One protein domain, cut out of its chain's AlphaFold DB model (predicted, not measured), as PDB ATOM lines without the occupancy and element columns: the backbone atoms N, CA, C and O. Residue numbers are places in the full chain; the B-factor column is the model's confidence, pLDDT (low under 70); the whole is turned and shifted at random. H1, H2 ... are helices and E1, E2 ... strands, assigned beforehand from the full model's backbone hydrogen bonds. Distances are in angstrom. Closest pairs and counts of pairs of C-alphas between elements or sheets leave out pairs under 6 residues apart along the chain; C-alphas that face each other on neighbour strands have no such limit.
ATOM      1  N   GLU A  25     127.804 117.407 152.606       62.91
ATOM      2  CA  GLU A  25     126.376 117.541 152.340       62.91
ATOM      3  C   GLU A  25     125.902 118.885 152.903       62.91
ATOM      4  O   GLU A  25     126.089 119.163 154.089       62.91
ATOM      5  N   TRP A  26     125.290 119.729 152.071       68.69
ATOM      6  CA  TRP A  26     124.673 120.960 152.556       68.69
ATOM      7  C   TRP A  26     123.171 120.969 152.293       68.69
ATOM      8  O   TRP A  26     122.679 120.544 151.245       68.69
ATOM      9  N   VAL A  27     122.426 121.478 153.272       72.50
ATOM     10  CA  VAL A  27     120.986 121.708 153.155       72.50
ATOM     11  C   VAL A  27     120.777 123.145 152.703       72.50
ATOM     12  O   VAL A  27     121.225 124.078 153.365       72.50
ATOM     13  N   THR A  28     120.097 123.330 151.574       78.50
ATOM     14  CA  THR A  28     119.742 124.658 151.059       78.50
ATOM     15  C   THR A  28     118.237 124.872 151.068       78.50
ATOM     16  O   THR A  28     117.443 123.939 150.933       78.50
ATOM     17  N   ASN A  29     117.852 126.131 151.229       78.88
ATOM     18  CA  ASN A  29     116.479 126.593 151.233       78.88
ATOM     19  C   ASN A  29     116.249 127.480 150.009       78.88
ATOM     20  O   ASN A  29     117.010 128.413 149.756       78.88
ATOM     21  N   THR A  30     115.183 127.221 149.257       80.25
ATOM     22  CA  THR A  30     114.867 128.005 148.055       80.25
ATOM     23  C   THR A  30     114.220 129.361 148.338       80.25
ATOM     24  O   THR A  30     114.045 130.139 147.397       80.25
ATOM     25  N   GLY A  31     113.800 129.615 149.580       87.81
ATOM     26  CA  GLY A  31     112.876 130.691 149.925       87.81
ATOM     27  C   GLY A  31     111.466 130.449 149.371       87.81
ATOM     28  O   GLY A  31     111.208 129.446 148.693       87.81
ATOM     29  N   TRP A  32     110.549 131.377 149.659       88.75
ATOM     30  CA  TRP A  32     109.196 131.370 149.100       88.75
ATOM     31  C   TRP A  32     109.218 131.834 147.644       88.75
ATOM     32  O   TRP A  32     109.628 132.955 147.347       88.75
ATOM     33  N   LYS A  33     108.745 130.980 146.736       90.62
ATOM     34  CA  LYS A  33     108.615 131.281 145.307       90.62
ATOM     35  C   LYS A  33     107.170 131.121 144.863       90.62
ATOM     36  O   LYS A  33     106.557 130.087 145.119       90.62
ATOM     37  N   SER A  34     106.635 132.129 144.183       90.94
ATOM     38  CA  SER A  34     105.303 132.052 143.578       90.94
ATOM     39  C   SER A  34     105.302 131.096 142.387       90.94
ATOM     40  O   SER A  34     106.240 131.083 141.590       90.94
ATOM     41  N   ILE A  35     104.244 130.299 142.265       89.25
ATOM     42  CA  ILE A  35     104.012 129.422 141.116       89.25
ATOM     43  C   ILE A  35     103.166 130.195 140.108       89.25
ATOM     44  O   ILE A  35     102.017 130.524 140.381       89.25
ATOM     45  N   THR A  36     103.761 130.505 138.958       89.06
ATOM     46  CA  THR A  36     103.137 131.322 137.905       89.06
ATOM     47  C   THR A  36     102.476 130.494 136.809       89.06
ATOM     48  O   THR A  36     101.625 131.008 136.092       89.06
ATOM     49  N   ASN A  37     102.841 129.215 136.672       90.88
ATOM     50  CA  ASN A  37     102.175 128.309 135.744       90.88
ATOM     51  C   ASN A  37     100.773 127.971 136.281       90.88
ATOM     52  O   ASN A  37     100.647 127.428 137.381       90.88
ATOM     53  N   ALA A  38      99.741 128.302 135.501       84.94
ATOM     54  CA  ALA A  38      98.343 128.167 135.897       84.94
ATOM     55  C   ALA A  38      97.917 126.705 136.107       84.94
ATOM     56  O   ALA A  38      97.226 126.424 137.083       84.94
ATOM     57  N   ASP A  39      98.381 125.775 135.269       86.81
ATOM     58  CA  ASP A  39      98.040 124.350 135.378       86.81
ATOM     59  C   ASP A  39      98.636 123.740 136.650       86.81
ATOM     60  O   ASP A  39      97.959 123.050 137.412       86.81
ATOM     61  N   VAL A  40      99.899 124.071 136.938       85.81
ATOM     62  CA  VAL A  40     100.579 123.633 138.167       85.81
ATOM     63  C   VAL A  40      99.923 124.261 139.399       85.81
ATOM     64  O   VAL A  40      99.730 123.585 140.410       85.81
ATOM     65  N   ALA A  41      99.548 125.541 139.328       86.75
ATOM     66  CA  ALA A  41      98.840 126.221 140.409       86.75
ATOM     67  C   ALA A  41      97.454 125.603 140.662       86.75
ATOM     68  O   ALA A  41      97.101 125.373 141.818       86.75
ATOM     69  N   ALA A  42      96.701 125.276 139.609       86.50
ATOM     70  CA  ALA A  42      95.402 124.616 139.701       86.50
ATOM     71  C   ALA A  42      95.517 123.202 140.281       86.50
ATOM     72  O   ALA A  42      94.744 122.836 141.168       86.50
ATOM     73  N   PHE A  43      96.519 122.434 139.852       86.81
ATOM     74  CA  PHE A  43      96.808 121.121 140.422       86.81
ATOM     75  C   PHE A  43      97.059 121.207 141.934       86.81
ATOM     76  O   PHE A  43      96.422 120.505 142.720       86.81
ATOM     77  N   ILE A  44      97.944 122.114 142.357       87.94
ATOM     78  CA  ILE A  44      98.293 122.305 143.772       87.94
ATOM     79  C   ILE A  44      97.094 122.817 144.578       87.94
ATOM     80  O   ILE A  44      96.907 122.405 145.721       87.94
ATOM     81  N   ALA A  45      96.265 123.684 143.998       87.56
ATOM     82  CA  ALA A  45      95.052 124.182 144.635       87.56
ATOM     83  C   ALA A  45      94.026 123.066 144.884       87.56
ATOM     84  O   ALA A  45      93.515 122.934 145.996       87.56
ATOM     85  N   ASN A  46      93.779 122.216 143.883       86.69
ATOM     86  CA  ASN A  46      92.916 121.041 144.030       86.69
ATOM     87  C   ASN A  46      93.472 120.064 145.073       86.69
ATOM     88  O   ASN A  46      92.727 119.528 145.896       86.69
ATOM     89  N   PHE A  47      94.791 119.883 145.088       84.38
ATOM     90  CA  PHE A  47      95.456 119.080 146.101       84.38
ATOM     91  C   PHE A  47      95.269 119.659 147.516       84.38
ATOM     92  O   PHE A  47      94.934 118.925 148.443       84.38
ATOM     93  N   ALA A  48      95.390 120.978 147.685       83.06
ATOM     94  CA  ALA A  48      95.165 121.660 148.961       83.06
ATOM     95  C   ALA A  48      93.727 121.475 149.483       83.06
ATOM     96  O   ALA A  48      93.511 121.258 150.674       83.06
ATOM     97  N   VAL A  49      92.737 121.505 148.589       82.44
ATOM     98  CA  VAL A  49      91.336 121.213 148.928       82.44
ATOM     99  C   VAL A  49      91.147 119.763 149.362       82.44
ATOM    100  O   VAL A  49      90.436 119.496 150.330       82.44
ATOM    101  N   ARG A  50      91.816 118.813 148.702       77.81
ATOM    102  CA  ARG A  50      91.801 117.417 149.146       77.81
ATOM    103  C   ARG A  50      92.420 117.265 150.534       77.81
ATOM    104  O   ARG A  50      91.876 116.538 151.358       77.81
ATOM    105  N   VAL A  51      93.517 117.968 150.809       75.38
ATOM    106  CA  VAL A  51      94.141 117.995 152.139       75.38
ATOM    107  C   VAL A  51      93.131 118.450 153.200       75.38
ATOM    108  O   VAL A  51      93.029 117.804 154.242       75.38
ATOM    109  N   LEU A  52      92.322 119.481 152.930       74.81
ATOM    110  CA  LEU A  52      91.230 119.884 153.831       74.81
ATOM    111  C   LEU A  52      90.216 118.754 154.057       74.81
ATOM    112  O   LEU A  52      89.864 118.463 155.202       74.81
ATOM    113  N   TYR A  53      89.780 118.098 152.982       75.38
ATOM    114  CA  TYR A  53      88.813 117.003 153.047       75.38
ATOM    115  C   TYR A  53      89.328 115.809 153.866       75.38
ATOM    116  O   TYR A  53      88.639 115.350 154.775       75.38
ATOM    117  N   VAL A  54      90.559 115.353 153.605       68.44
ATOM    118  CA  VAL A  54      91.195 114.226 154.318       68.44
ATOM    119  C   VAL A  54      91.363 114.521 155.812       68.44
ATOM    120  O   VAL A  54      91.268 113.612 156.629       68.44
ATOM    121  N   ASN A  55      91.541 115.791 156.189       67.38
ATOM    122  CA  ASN A  55      91.620 116.224 157.590       67.38
ATOM    123  C   ASN A  55      90.248 116.539 158.214       67.38
ATOM    124  O   ASN A  55      90.177 117.187 159.257       67.38
ATOM    125  N   GLY A  56      89.150 116.118 157.580       66.75
ATOM    126  CA  GLY A  56      87.800 116.252 158.126       66.75
ATOM    127  C   GLY A  56      87.257 117.684 158.152       66.75
ATOM    128  O   GLY A  56      86.263 117.939 158.828       66.75
ATOM    129  N   LYS A  57      87.869 118.631 157.425       68.94
ATOM    130  CA  LYS A  57      87.375 120.021 157.332       68.94
ATOM    131  C   LYS A  57      86.175 120.171 156.387       68.94
ATOM    132  O   LYS A  57      85.532 121.215 156.397       68.94
ATOM    133  N   GLY A  58      85.861 119.136 155.605       70.06
ATOM    134  CA  GLY A  58      84.753 119.111 154.650       70.06
ATOM    135  C   GLY A  58      85.192 119.347 153.204       70.06
ATOM    136  O   GLY A  58      86.370 119.541 152.906       70.06
ATOM    137  N   THR A  59      84.231 119.296 152.282       75.94
ATOM    138  CA  THR A  59      84.475 119.486 150.844       75.94
ATOM    139  C   THR A  59      84.430 120.969 150.498       75.94
ATOM    140  O   THR A  59      83.381 121.593 150.651       75.94
ATOM    141  N   PHE A  60      85.545 121.526 150.020       77.06
ATOM    142  CA  PHE A  60      85.655 122.924 149.594       77.06
ATOM    143  C   PHE A  60      85.582 123.043 148.065       77.06
ATOM    144  O   PHE A  60      86.239 122.287 147.354       77.06
ATOM    145  N   THR A  61      84.815 123.999 147.551       83.62
ATOM    146  CA  THR A  61      84.752 124.343 146.126       83.62
ATOM    147  C   THR A  61      85.516 125.634 145.879       83.62
ATOM    148  O   THR A  61      85.242 126.658 146.500       83.62
ATOM    149  N   ILE A  62      86.474 125.579 144.953       84.81
ATOM    150  CA  ILE A  62      87.318 126.714 144.574       84.81
ATOM    151  C   ILE A  62      86.556 127.589 143.574       84.81
ATOM    152  O   ILE A  62      86.180 127.112 142.507       84.81
ATOM    153  N   ILE A  63      86.381 128.872 143.890       87.38
ATOM    154  CA  ILE A  63      85.913 129.898 142.943       87.38
ATOM    155  C   ILE A  63      87.115 130.553 142.263       87.38
ATOM    156  O   ILE A  63      87.127 130.757 141.050       87.38
ATOM    157  N   LYS A  64      88.142 130.897 143.050       86.69
ATOM    158  CA  LYS A  64      89.321 131.611 142.562       86.69
ATOM    159  C   LYS A  64      90.580 131.191 143.309       86.69
ATOM    160  O   LYS A  64      90.608 131.126 144.537       86.69
ATOM    161  N   ILE A  65      91.652 130.973 142.552       90.31
ATOM    162  CA  ILE A  65      93.004 130.801 143.088       90.31
ATOM    163  C   ILE A  65      93.623 132.194 143.213       90.31
ATOM    164  O   ILE A  65      93.802 132.884 142.211       90.31
ATOM    165  N   ILE A  66      93.909 132.629 144.439       90.06
ATOM    166  CA  ILE A  66      94.495 133.952 144.697       90.06
ATOM    167  C   ILE A  66      96.016 133.870 144.613       90.06
ATOM    168  O   ILE A  66      96.651 134.704 143.969       90.06
ATOM    169  N   LEU A  67      96.607 132.876 145.276       91.69
ATOM    170  CA  LEU A  67      98.053 132.759 145.388       91.69
ATOM    171  C   LEU A  67      98.462 131.305 145.606       91.69
ATOM    172  O   LEU A  67      97.895 130.615 146.449       91.69
ATOM    173  N   VAL A  68      99.505 130.873 144.902       91.25
ATOM    174  CA  VAL A  68     100.195 129.612 145.177       91.25
ATOM    175  C   VAL A  68     101.682 129.906 145.308       91.25
ATOM    176  O   VAL A  68     102.310 130.417 144.380       91.25
ATOM    177  N   GLN A  69     102.254 129.589 146.465       91.44
ATOM    178  CA  GLN A  69     103.685 129.699 146.721       91.44
ATOM    179  C   GLN A  69     104.246 128.367 147.189       91.44
ATOM    180  O   GLN A  69     103.566 127.566 147.828       91.44
ATOM    181  N   ARG A  70     105.519 128.157 146.881       90.19
ATOM    182  CA  ARG A  70     106.287 126.974 147.236       90.19
ATOM    183  C   ARG A  70     107.543 127.381 147.983       90.19
ATOM    184  O   ARG A  70     108.221 128.328 147.592       90.19
ATOM    185  N   TYR A  71     107.879 126.603 148.992       88.38
ATOM    186  CA  TYR A  71     109.097 126.708 149.771       88.38
ATOM    187  C   TYR A  71     109.720 125.315 149.884       88.38
ATOM    188  O   TYR A  71     109.012 124.360 150.192       88.38
ATOM    189  N   GLN A  72     111.009 125.161 149.578       85.94
ATOM    190  CA  GLN A  72     111.655 123.845 149.503       85.94
ATOM    191  C   GLN A  72     112.929 123.787 150.337       85.94
ATOM    192  O   GLN A  72     113.770 124.686 150.252       85.94
ATOM    193  N   TYR A  73     113.090 122.673 151.051       82.69
ATOM    194  CA  TYR A  73     114.365 122.242 151.612       82.69
ATOM    195  C   TYR A  73     114.982 121.182 150.704       82.69
ATOM    196  O   TYR A  73     114.368 120.148 150.422       82.69
ATOM    197  N   LEU A  74     116.202 121.441 150.245       82.62
ATOM    198  CA  LEU A  74     116.943 120.580 149.331       82.62
ATOM    199  C   LEU A  74     118.213 120.078 150.019       82.62
ATOM    200  O   LEU A  74     118.928 120.860 150.644       82.62
ATOM    201  N   LEU A  75     118.507 118.789 149.865       79.62
ATOM    202  CA  LEU A  75     119.798 118.199 150.190       79.62
ATOM    203  C   LEU A  75     120.658 118.227 148.929       79.62
ATOM    204  O   LEU A  75     120.288 117.661 147.896       79.62
ATOM    205  N   VAL A  76     121.808 118.879 149.024       74.50
ATOM    206  CA  VAL A  76     122.783 118.963 147.942       74.50
ATOM    207  C   VAL A  76     124.040 118.247 148.426       74.50
ATOM    208  O   VAL A  76     124.918 118.843 149.043       74.50
ATOM    209  N   SER A  77     124.085 116.938 148.190       65.19
ATOM    210  CA  SER A  77     125.249 116.082 148.465       65.19
ATOM    211  C   SER A  77     125.890 115.515 147.190       65.19
ATOM    212  O   SER A  77     126.702 114.599 147.238       65.19
ATOM    213  N   GLY A  78     125.539 116.078 146.031       60.53
ATOM    214  CA  GLY A  78     125.921 115.598 144.703       60.53
ATOM    215  C   GLY A  78     124.746 115.702 143.730       60.53
ATOM    216  O   GLY A  78     123.633 116.050 144.129       60.53
ATOM    217  N   TYR A  79     124.984 115.451 142.442       52.62
ATOM    218  CA  TYR A  79     123.909 115.398 141.447       52.62
ATOM    219  C   TYR A  79     123.342 113.967 141.377       52.62
ATOM    220  O   TYR A  79     124.134 113.030 141.271       52.62
ATOM    221  N   PRO A  80     122.010 113.771 141.389       64.88
ATOM    222  CA  PRO A  80     120.962 114.792 141.403       64.88
ATOM    223  C   PRO A  80     120.656 115.358 142.801       64.88
ATOM    224  O   PRO A  80     120.678 114.647 143.803       64.88
ATOM    225  N   ILE A  81     120.286 116.644 142.839       72.75
ATOM    226  CA  ILE A  81     119.793 117.326 144.046       72.75
ATOM    227  C   ILE A  81     118.524 116.627 144.540       72.75
ATOM    228  O   ILE A  81     117.584 116.416 143.767       72.75
ATOM    229  N   LYS A  82     118.464 116.316 145.838       75.25
ATOM    230  CA  LYS A  82     117.320 115.629 146.446       75.25
ATOM    231  C   LYS A  82     116.442 116.613 147.215       75.25
ATOM    232  O   LYS A  82     116.909 117.317 148.103       75.25
ATOM    233  N   THR A  83     115.146 116.632 146.920       75.94
ATOM    234  CA  THR A  83     114.168 117.391 147.713       75.94
ATOM    235  C   THR A  83     113.888 116.658 149.023       75.94
ATOM    236  O   THR A  83     113.439 115.513 148.998       75.94
ATOM    237  N   ILE A  84     114.139 117.315 150.157       77.69
ATOM    238  CA  ILE A  84     113.846 116.783 151.497       77.69
ATOM    239  C   ILE A  84     112.369 117.003 151.813       77.69
ATOM    240  O   ILE A  84     111.651 116.080 152.190       77.69
ATOM    241  N   SER A  85     111.910 118.240 151.641       80.81
ATOM    242  CA  SER A  85     110.519 118.610 151.859       80.81
ATOM    243  C   SER A  85     110.131 119.813 151.014       80.81
ATOM    244  O   SER A  85     110.966 120.626 150.605       80.81
ATOM    245  N   THR A  86     108.840 119.908 150.723       83.94
ATOM    246  CA  THR A  86     108.253 121.052 150.034       83.94
ATOM    247  C   THR A  86     107.007 121.503 150.776       83.94
ATOM    248  O   THR A  86     106.061 120.737 150.921       83.94
ATOM    249  N   THR A  87     106.995 122.758 151.204       86.50
ATOM    250  CA  THR A  87     105.837 123.418 151.803       86.50
ATOM    251  C   THR A  87     105.148 124.278 150.755       86.50
ATOM    252  O   THR A  87     105.788 125.062 150.052       86.50
ATOM    253  N   TYR A  88     103.833 124.147 150.661       87.62
ATOM    254  CA  TYR A  88     102.990 124.970 149.814       87.62
ATOM    255  C   TYR A  88     102.131 125.883 150.672       87.62
ATOM    256  O   TYR A  88     101.547 125.460 151.670       87.62
ATOM    257  N   LYS A  89     102.049 127.141 150.250       90.06
ATOM    258  CA  LYS A  89     101.091 128.120 150.750       90.06
ATOM    259  C   LYS A  89     100.106 128.397 149.632       90.06
ATOM    260  O   LYS A  89     100.497 128.888 148.573       90.06
ATOM    261  N   VAL A  90      98.846 128.070 149.869       88.06
ATOM    262  CA  VAL A  90      97.782 128.184 148.877       88.06
ATOM    263  C   VAL A  90      96.691 129.071 149.450       88.06
ATOM    264  O   VAL A  90      96.076 128.734 150.457       88.06
ATOM    265  N   THR A  91      96.458 130.213 148.816       86.94
ATOM    266  CA  THR A  91      95.353 131.111 149.141       86.94
ATOM    267  C   THR A  91      94.261 130.939 148.097       86.94
ATOM    268  O   THR A  91      94.477 131.200 146.910       86.94
ATOM    269  N   LEU A  92      93.094 130.493 148.547       86.44
ATOM    270  CA  LEU A  92      91.935 130.193 147.712       86.44
ATOM    271  C   LEU A  92      90.732 130.985 148.211       86.44
ATOM    272  O   LEU A  92      90.589 131.209 149.409       86.44
ATOM    273  N   GLN A  93      89.865 131.370 147.287       83.56
ATOM    274  CA  GLN A  93      88.537 131.900 147.564       83.56
ATOM    275  C   GLN A  93      87.505 130.876 147.102       83.56
ATOM    276  O   GLN A  93      87.646 130.290 146.020       83.56
ATOM    277  N   GLY A  94      86.496 130.631 147.927       82.94
ATOM    278  CA  GLY A  94      85.523 129.580 147.693       82.94
ATOM    279  C   GLY A  94      84.656 129.309 148.912       82.94
ATOM    280  O   GLY A  94      84.586 130.112 149.841       82.94
ATOM    281  N   PHE A  95      83.996 128.157 148.913       78.62
ATOM    282  CA  PHE A  95      83.032 127.803 149.947       78.62
ATOM    283  C   PHE A  95      83.010 126.308 150.246       78.62
ATOM    284  O   PHE A  95      83.381 125.485 149.413       78.62
ATOM    285  N   PHE A  96      82.552 125.943 151.444       72.94
ATOM    286  CA  PHE A  96      82.338 124.546 151.808       72.94
ATOM    287  C   PHE A  96      80.952 124.076 151.370       72.94
ATOM    288  O   PHE A  96      79.945 124.664 151.758       72.94
ATOM    289  N   ASN A  97      80.905 122.970 150.629       67.25
ATOM    290  CA  ASN A  97      79.651 122.312 150.253       67.25
ATOM    291  C   ASN A  97      79.042 121.550 151.434       67.25
ATOM    292  O   ASN A  97      77.826 121.493 151.560       67.25
ATOM    293  N   ASN A  98      79.890 121.012 152.320       58.59
ATOM    294  CA  ASN A  98      79.496 120.197 153.470       58.59
ATOM    295  C   ASN A  98      80.260 120.650 154.726       58.59
ATOM    296  O   ASN A  98      81.215 120.001 155.149       58.59
ATOM    297  N   GLY A  99      79.883 121.802 155.285       49.31
ATOM    298  CA  GLY A  99      80.297 122.199 156.637       49.31
ATOM    299  C   GLY A  99      79.410 121.558 157.721       49.31
ATOM    300  O   GLY A  99      78.417 120.905 157.390       49.31
ATOM    301  N   PRO A 100      79.670 121.801 159.022       46.31
ATOM    302  CA  PRO A 100      78.834 121.333 160.144       46.31
ATOM    303  C   PRO A 100      77.368 121.827 160.114       46.31
ATOM    304  O   PRO A 100      76.572 121.468 160.977       46.31
ATOM    305  N   ALA A 101      76.975 122.590 159.092       41.50
ATOM    306  CA  ALA A 101      75.591 122.933 158.781       41.50
ATOM    307  C   ALA A 101      74.702 121.720 158.437       41.50
ATOM    308  O   ALA A 101      73.487 121.874 158.377       41.50
ATOM    309  N   PHE A 102      75.252 120.510 158.267       42.44
ATOM    310  CA  PHE A 102      74.425 119.297 158.177       42.44
ATOM    311  C   PHE A 102      73.720 118.955 159.509       42.44
ATOM    312  O   PHE A 102      72.713 118.256 159.505       42.44
ATOM    313  N   ALA A 103      74.211 119.470 160.647       40.09
ATOM    314  CA  ALA A 103      73.626 119.222 161.968       40.09
ATOM    315  C   ALA A 103      72.477 120.182 162.341       40.09
ATOM    316  O   ALA A 103      71.798 119.954 163.340       40.09
ATOM    317  N   ILE A 104      72.235 121.243 161.562       37.22
ATOM    318  CA  ILE A 104      71.160 122.209 161.822       37.22
ATOM    319  C   ILE A 104      70.218 122.179 160.622       37.22
ATOM    320  O   ILE A 104      70.507 122.732 159.564       37.22
ATOM    321  N   GLY A 105      69.103 121.470 160.790       32.53
ATOM    322  CA  GLY A 105      68.119 121.209 159.748       32.53
ATOM    323  C   GLY A 105      67.741 122.445 158.922       32.53
ATOM    324  O   GLY A 105      67.248 123.442 159.439       32.53
ATOM    325  N   HIS A 106      67.946 122.322 157.612       42.22
ATOM    326  CA  HIS A 106      67.107 122.840 156.527       42.22
ATOM    327  C   HIS A 106      66.750 124.341 156.415       42.22
ATOM    328  O   HIS A 106      66.073 124.686 155.454       42.22
ATOM    329  N   ALA A 107      67.242 125.257 157.259       38.50
ATOM    330  CA  ALA A 107      66.939 126.698 157.116       38.50
ATOM    331  C   ALA A 107      68.153 127.613 156.846       38.50
ATOM    332  O   ALA A 107      67.976 128.737 156.385       38.50
ATOM    333  N   SER A 108      69.392 127.156 157.069       39.97
ATOM    334  CA  SER A 108      70.604 127.985 156.894       39.97
ATOM    335  C   SER A 108      71.401 127.698 155.613       39.97
ATOM    336  O   SER A 108      72.505 128.219 155.454       39.97
ATOM    337  N   GLN A 109      70.861 126.893 154.688       39.25
ATOM    338  CA  GLN A 109      71.521 126.478 153.434       39.25
ATOM    339  C   GLN A 109      71.896 127.638 152.485       39.25
ATOM    340  O   GLN A 109      72.587 127.413 151.498       39.25
ATOM    341  N   GLN A 110      71.480 128.875 152.773       37.66
ATOM    342  CA  GLN A 110      71.727 130.043 151.920       37.66
ATOM    343  C   GLN A 110      72.899 130.934 152.327       37.66
ATOM    344  O   GLN A 110      73.239 131.839 151.570       37.66
ATOM    345  N   VAL A 111      73.564 130.696 153.458       44.31
ATOM    346  CA  VAL A 111      74.781 131.459 153.780       44.31
ATOM    347  C   VAL A 111      76.000 130.610 153.450       44.31
ATOM    348  O   VAL A 111      76.780 130.224 154.319       44.31
ATOM    349  N   VAL A 112      76.145 130.310 152.160       52.31
ATOM    350  CA  VAL A 112      77.414 129.895 151.564       52.31
ATOM    351  C   VAL A 112      78.368 131.076 151.756       52.31
ATOM    352  O   VAL A 112      78.417 131.988 150.936       52.31
ATOM    353  N   LYS A 113      79.031 131.146 152.918       55.56
ATOM    354  CA  LYS A 113      79.998 132.208 153.195       55.56
ATOM    355  C   LYS A 113      81.188 131.976 152.282       55.56
ATOM    356  O   LYS A 113      81.992 131.081 152.534       55.56
ATOM    357  N   ASP A 114      81.253 132.774 151.225       64.50
ATOM    358  CA  ASP A 114      82.475 132.945 150.460       64.50
ATOM    359  C   ASP A 114      83.576 133.377 151.430       64.50
ATOM    360  O   ASP A 114      83.426 134.342 152.186       64.50
ATOM    361  N   ALA A 115      84.638 132.589 151.476       69.25
ATOM    362  CA  ALA A 115      85.712 132.760 152.426       69.25
ATOM    363  C   ALA A 115      87.049 132.591 151.716       69.25
ATOM    364  O   ALA A 115      87.250 131.705 150.879       69.25
ATOM    365  N   VAL A 116      87.986 133.458 152.088       77.19
ATOM    366  CA  VAL A 116      89.377 133.344 151.673       77.19
ATOM    367  C   VAL A 116      90.098 132.468 152.687       77.19
ATOM    368  O   VAL A 116      90.241 132.839 153.850       77.19
ATOM    369  N   PHE A 117      90.576 131.310 152.241       76.50
ATOM    370  CA  PHE A 117      91.349 130.385 153.060       76.50
ATOM    371  C   PHE A 117      92.811 130.384 152.648       76.50
ATOM    372  O   PHE A 117      93.145 130.279 151.468       76.50
ATOM    373  N   CYS A 118      93.689 130.448 153.647       81.75
ATOM    374  CA  CYS A 118      95.107 130.178 153.487       81.75
ATOM    375  C   CYS A 118      95.409 128.774 154.016       81.75
ATOM    376  O   CYS A 118      95.327 128.510 155.217       81.75
ATOM    377  N   ILE A 119      95.774 127.880 153.106       81.75
ATOM    378  CA  ILE A 119      96.121 126.494 153.397       81.75
ATOM    379  C   ILE A 119      97.639 126.372 153.339       81.75
ATOM    380  O   ILE A 119      98.254 126.701 152.319       81.75
ATOM    381  N   LEU A 120      98.239 125.891 154.427       84.25
ATOM    382  CA  LEU A 120      99.649 125.540 154.475       84.25
ATOM    383  C   LEU A 120      99.775 124.021 154.615       84.25
ATOM    384  O   LEU A 120      99.226 123.427 155.544       84.25
ATOM    385  N   PHE A 121     100.501 123.384 153.701       80.12
ATOM    386  CA  PHE A 121     100.799 121.957 153.816       80.12
ATOM    387  C   PHE A 121     102.227 121.652 153.370       80.12
ATOM    388  O   PHE A 121     102.740 122.272 152.438       80.12
ATOM    389  N   THR A 122     102.875 120.700 154.039       82.56
ATOM    390  CA  THR A 122     104.248 120.268 153.741       82.56
ATOM    391  C   THR A 122     104.259 118.811 153.321       82.56
ATOM    392  O   THR A 122     103.773 117.964 154.059       82.56
ATOM    393  N   LEU A 123     104.856 118.525 152.166       78.69
ATOM    394  CA  LEU A 123     105.119 117.178 151.666       78.69
ATOM    395  C   LEU A 123     106.557 116.768 151.973       78.69
ATOM    396  O   LEU A 123     107.497 117.525 151.706       78.69
ATOM    397  N   HIS A 124     106.729 115.549 152.475       71.62
ATOM    398  CA  HIS A 124     108.034 114.931 152.708       71.62
ATOM    399  C   HIS A 124     108.415 114.061 151.498       71.62
ATOM    400  O   HIS A 124     108.321 112.839 151.528       71.62
ATOM    401  N   GLY A 125     108.780 114.712 150.390       66.31
ATOM    402  CA  GLY A 125     109.111 114.064 149.116       66.31
ATOM    403  C   GLY A 125     108.678 114.892 147.896       66.31
ATOM    404  O   GLY A 125     108.169 116.005 148.056       66.31
ATOM    405  N   PRO A 126     108.895 114.395 146.663       65.06
ATOM    406  CA  PRO A 126     108.394 115.053 145.462       65.06
ATOM    407  C   PRO A 126     106.866 114.949 145.383       65.06
ATOM    408  O   PRO A 126     106.297 113.873 145.567       65.06
ATOM    409  N   LEU A 127     106.202 116.062 145.054       64.75
ATOM    410  CA  LEU A 127     104.786 116.047 144.699       64.75
ATOM    411  C   LEU A 127     104.633 115.265 143.389       64.75
ATOM    412  O   LEU A 127     105.080 115.723 142.336       64.75
ATOM    413  N   LYS A 128     104.018 114.081 143.454       63.16
ATOM    414  CA  LYS A 128     103.640 113.322 142.261       63.16
ATOM    415  C   LYS A 128     102.473 114.053 141.600       63.16
ATOM    416  O   LYS A 128     101.346 113.984 142.075       63.16
ATOM    417  N   LEU A 129     102.770 114.790 140.532       54.62
ATOM    418  CA  LEU A 129     101.784 115.559 139.761       54.62
ATOM    419  C   LEU A 129     100.784 114.665 139.003       54.62
ATOM    420  O   LEU A 129      99.824 115.165 138.431       54.62
ATOM    421  N   GLU A 130     101.027 113.356 138.969       51.22
ATOM    422  CA  GLU A 130     100.303 112.414 138.114       51.22
ATOM    423  C   GLU A 130      98.999 111.908 138.734       51.22
ATOM    424  O   GLU A 130      98.099 111.515 137.999       51.22
ATOM    425  N   ASP A 131      98.852 111.957 140.063       53.69
ATOM    426  CA  ASP A 131      97.590 111.585 140.696       53.69
ATOM    427  C   ASP A 131      97.407 112.259 142.070       53.69
ATOM    428  O   ASP A 131      98.061 111.883 143.052       53.69
ATOM    429  N   PRO A 132      96.488 113.235 142.190       50.59
ATOM    430  CA  PRO A 132      96.156 113.841 143.472       50.59
ATOM    431  C   PRO A 132      95.451 112.848 144.413       50.59
ATOM    432  O   PRO A 132      95.221 113.194 145.572       50.59
ATOM    433  N   ASN A 133      95.101 111.633 143.952       52.44
ATOM    434  CA  ASN A 133      94.415 110.615 144.740       52.44
ATOM    435  C   ASN A 133      95.277 109.742 145.644       52.44
ATOM    436  O   ASN A 133      94.732 109.093 146.536       52.44
ATOM    437  N   ILE A 134      96.595 109.764 145.467       52.41
ATOM    438  CA  ILE A 134      97.495 108.792 146.104       52.41
ATOM    439  C   ILE A 134      97.932 109.223 147.513       52.41
ATOM    440  O   ILE A 134      98.501 108.425 148.248       52.41
ATOM    441  N   VAL A 135      97.661 110.465 147.922       54.25
ATOM    442  CA  VAL A 135      98.259 111.010 149.145       54.25
ATOM    443  C   VAL A 135      97.369 110.759 150.366       54.25
ATOM    444  O   VAL A 135      96.252 111.278 150.455       54.25
ATOM    445  N   GLY A 136      97.871 109.942 151.295       55.53
ATOM    446  CA  GLY A 136      97.231 109.610 152.565       55.53
ATOM    447  C   GLY A 136      97.551 110.625 153.673       55.53
ATOM    448  O   GLY A 136      98.443 111.458 153.520       55.53
ATOM    449  N   PRO A 137      96.859 110.564 154.824       55.47
ATOM    450  CA  PRO A 137      97.021 111.522 155.929       55.47
ATOM    451  C   PRO A 137      98.417 111.522 156.579       55.47
ATOM    452  O   PRO A 137      98.728 112.428 157.344       55.47
ATOM    453  N   TYR A 138      99.257 110.525 156.286       54.28
ATOM    454  CA  TYR A 138     100.613 110.390 156.833       54.28
ATOM    455  C   TYR A 138     101.709 110.962 155.921       54.28
ATOM    456  O   TYR A 138     102.866 111.036 156.329       54.28
ATOM    457  N   ASP A 139     101.360 111.391 154.707       57.19
ATOM    458  CA  ASP A 139     102.325 111.866 153.709       57.19
ATOM    459  C   ASP A 139     102.600 113.382 153.808       57.19
ATOM    460  O   ASP A 139     103.453 113.920 153.090       57.19
ATOM    461  N   PHE A 140     101.877 114.093 154.684       57.59
ATOM    462  CA  PHE A 140     101.986 115.541 154.833       57.59
ATOM    463  C   PHE A 140     101.685 116.043 156.249       57.59
ATOM    464  O   PHE A 140     100.926 115.446 157.004       57.59
ATOM    465  N   THR A 141     102.246 117.205 156.588       62.72
ATOM    466  CA  THR A 141     101.830 118.000 157.756       62.72
ATOM    467  C   THR A 141     101.003 119.200 157.300       62.72
ATOM    468  O   THR A 141     101.269 119.779 156.245       62.72
ATOM    469  N   PHE A 142      99.977 119.560 158.071       58.44
ATOM    470  CA  PHE A 142      98.959 120.541 157.693       58.44
ATOM    471  C   PHE A 142      98.735 121.577 158.798       58.44
ATOM    472  O   PHE A 142      98.647 121.229 159.976       58.44
ATOM    473  N   SER A 143      98.586 122.844 158.410       64.38
ATOM    474  CA  SER A 143      98.075 123.898 159.282       64.38
ATOM    475  C   SER A 143      97.184 124.869 158.502       64.38
ATOM    476  O   SER A 143      97.531 125.364 157.427       64.38
ATOM    477  N   THR A 144      96.001 125.150 159.046       54.06
ATOM    478  CA  THR A 144      95.155 126.264 158.602       54.06
ATOM    479  C   THR A 144      95.507 127.499 159.400       54.06
ATOM    480  O   THR A 144      95.463 127.467 160.628       54.06
ATOM    481  N   VAL A 145      95.809 128.593 158.708       55.66
ATOM    482  CA  VAL A 145      95.838 129.915 159.333       55.66
ATOM    483  C   VAL A 145      94.491 130.554 159.034       55.66
ATOM    484  O   VAL A 145      94.236 130.977 157.907       55.66
ATOM    485  N   GLU A 146      93.602 130.551 160.024       46.84
ATOM    486  CA  GLU A 146      92.368 131.330 159.959       46.84
ATOM    487  C   GLU A 146      92.760 132.807 160.048       46.84
ATOM    488  O   GLU A 146      93.391 133.235 161.015       46.84
TER     489      GLU A 146
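Overview. This is residues 25 to 146 of the 149 residues of an uncharacterized protein of Apostasia shenzhenica (UniProt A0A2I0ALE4). A sheet of five strands, curled like part of a barrel, wraps round one helix, H1, and its long hairpin E2 and E3 runs along the long axis. Residues 102 to 108, which take in part of the short helix H2, stick out at one end; E1 pairs with E2 toward the other. The printed part has 122 residues, with E1, H1, E2, E3, H2, E4 and E5 in chain order, class mixed; the sheet order is E1, E2, E3, E4, E5, antiparallel throughout. It is a rod of 61 by 28 by 26 A, only just loose, close to compact, with a radius of gyration of the C-alphas of 16.5 A.

Along the chain. E1, residues 26 to 29, begins at C-alpha 26 (124.673, 120.960, 152.556). H1, residues 38 to 54, is 24.2 A long. E2, residues 60 to 76, spans 37.4 A and bends by 109 degrees at residue 63; E3, residues 82 to 96, spans 36.5 A and bends by 83 degrees at residue 93. H2 is residues 100 to 103. E4, residues 115 to 123, spans 24.9 A. E5, residues 140 to 145, ends at C-alpha 145 (95.838, 129.915, 159.333).

Arrangement. N 28 and O 74 of E1 and E2 are 2.9 A apart, N 69 and O 89 of E2 and E3 2.8 A, N 88 and O 121 of E3 and E4 2.8 A, and N 122 and O 141 of the hairpin E4 and E5 2.9 A. H1 is on the twisted sheet; its closest C-alphas to E2 are Val 49 and Phe 60, 6.0 A. H2 is not on the sheet. Each O i to N i+4 pair of H1 is within hydrogen-bond range; H2 is too short for one.

Size, cuts and confidence. The C-alphas of Gly 78 and Ala 107 are farthest apart, 61.3 A. The printed part has no cut; the links H2 to E4 and E4 to E5 are long. Mean pLDDT of the printed part is 71.3, with residues 97 to 115 and 125 to 146 among those under 70.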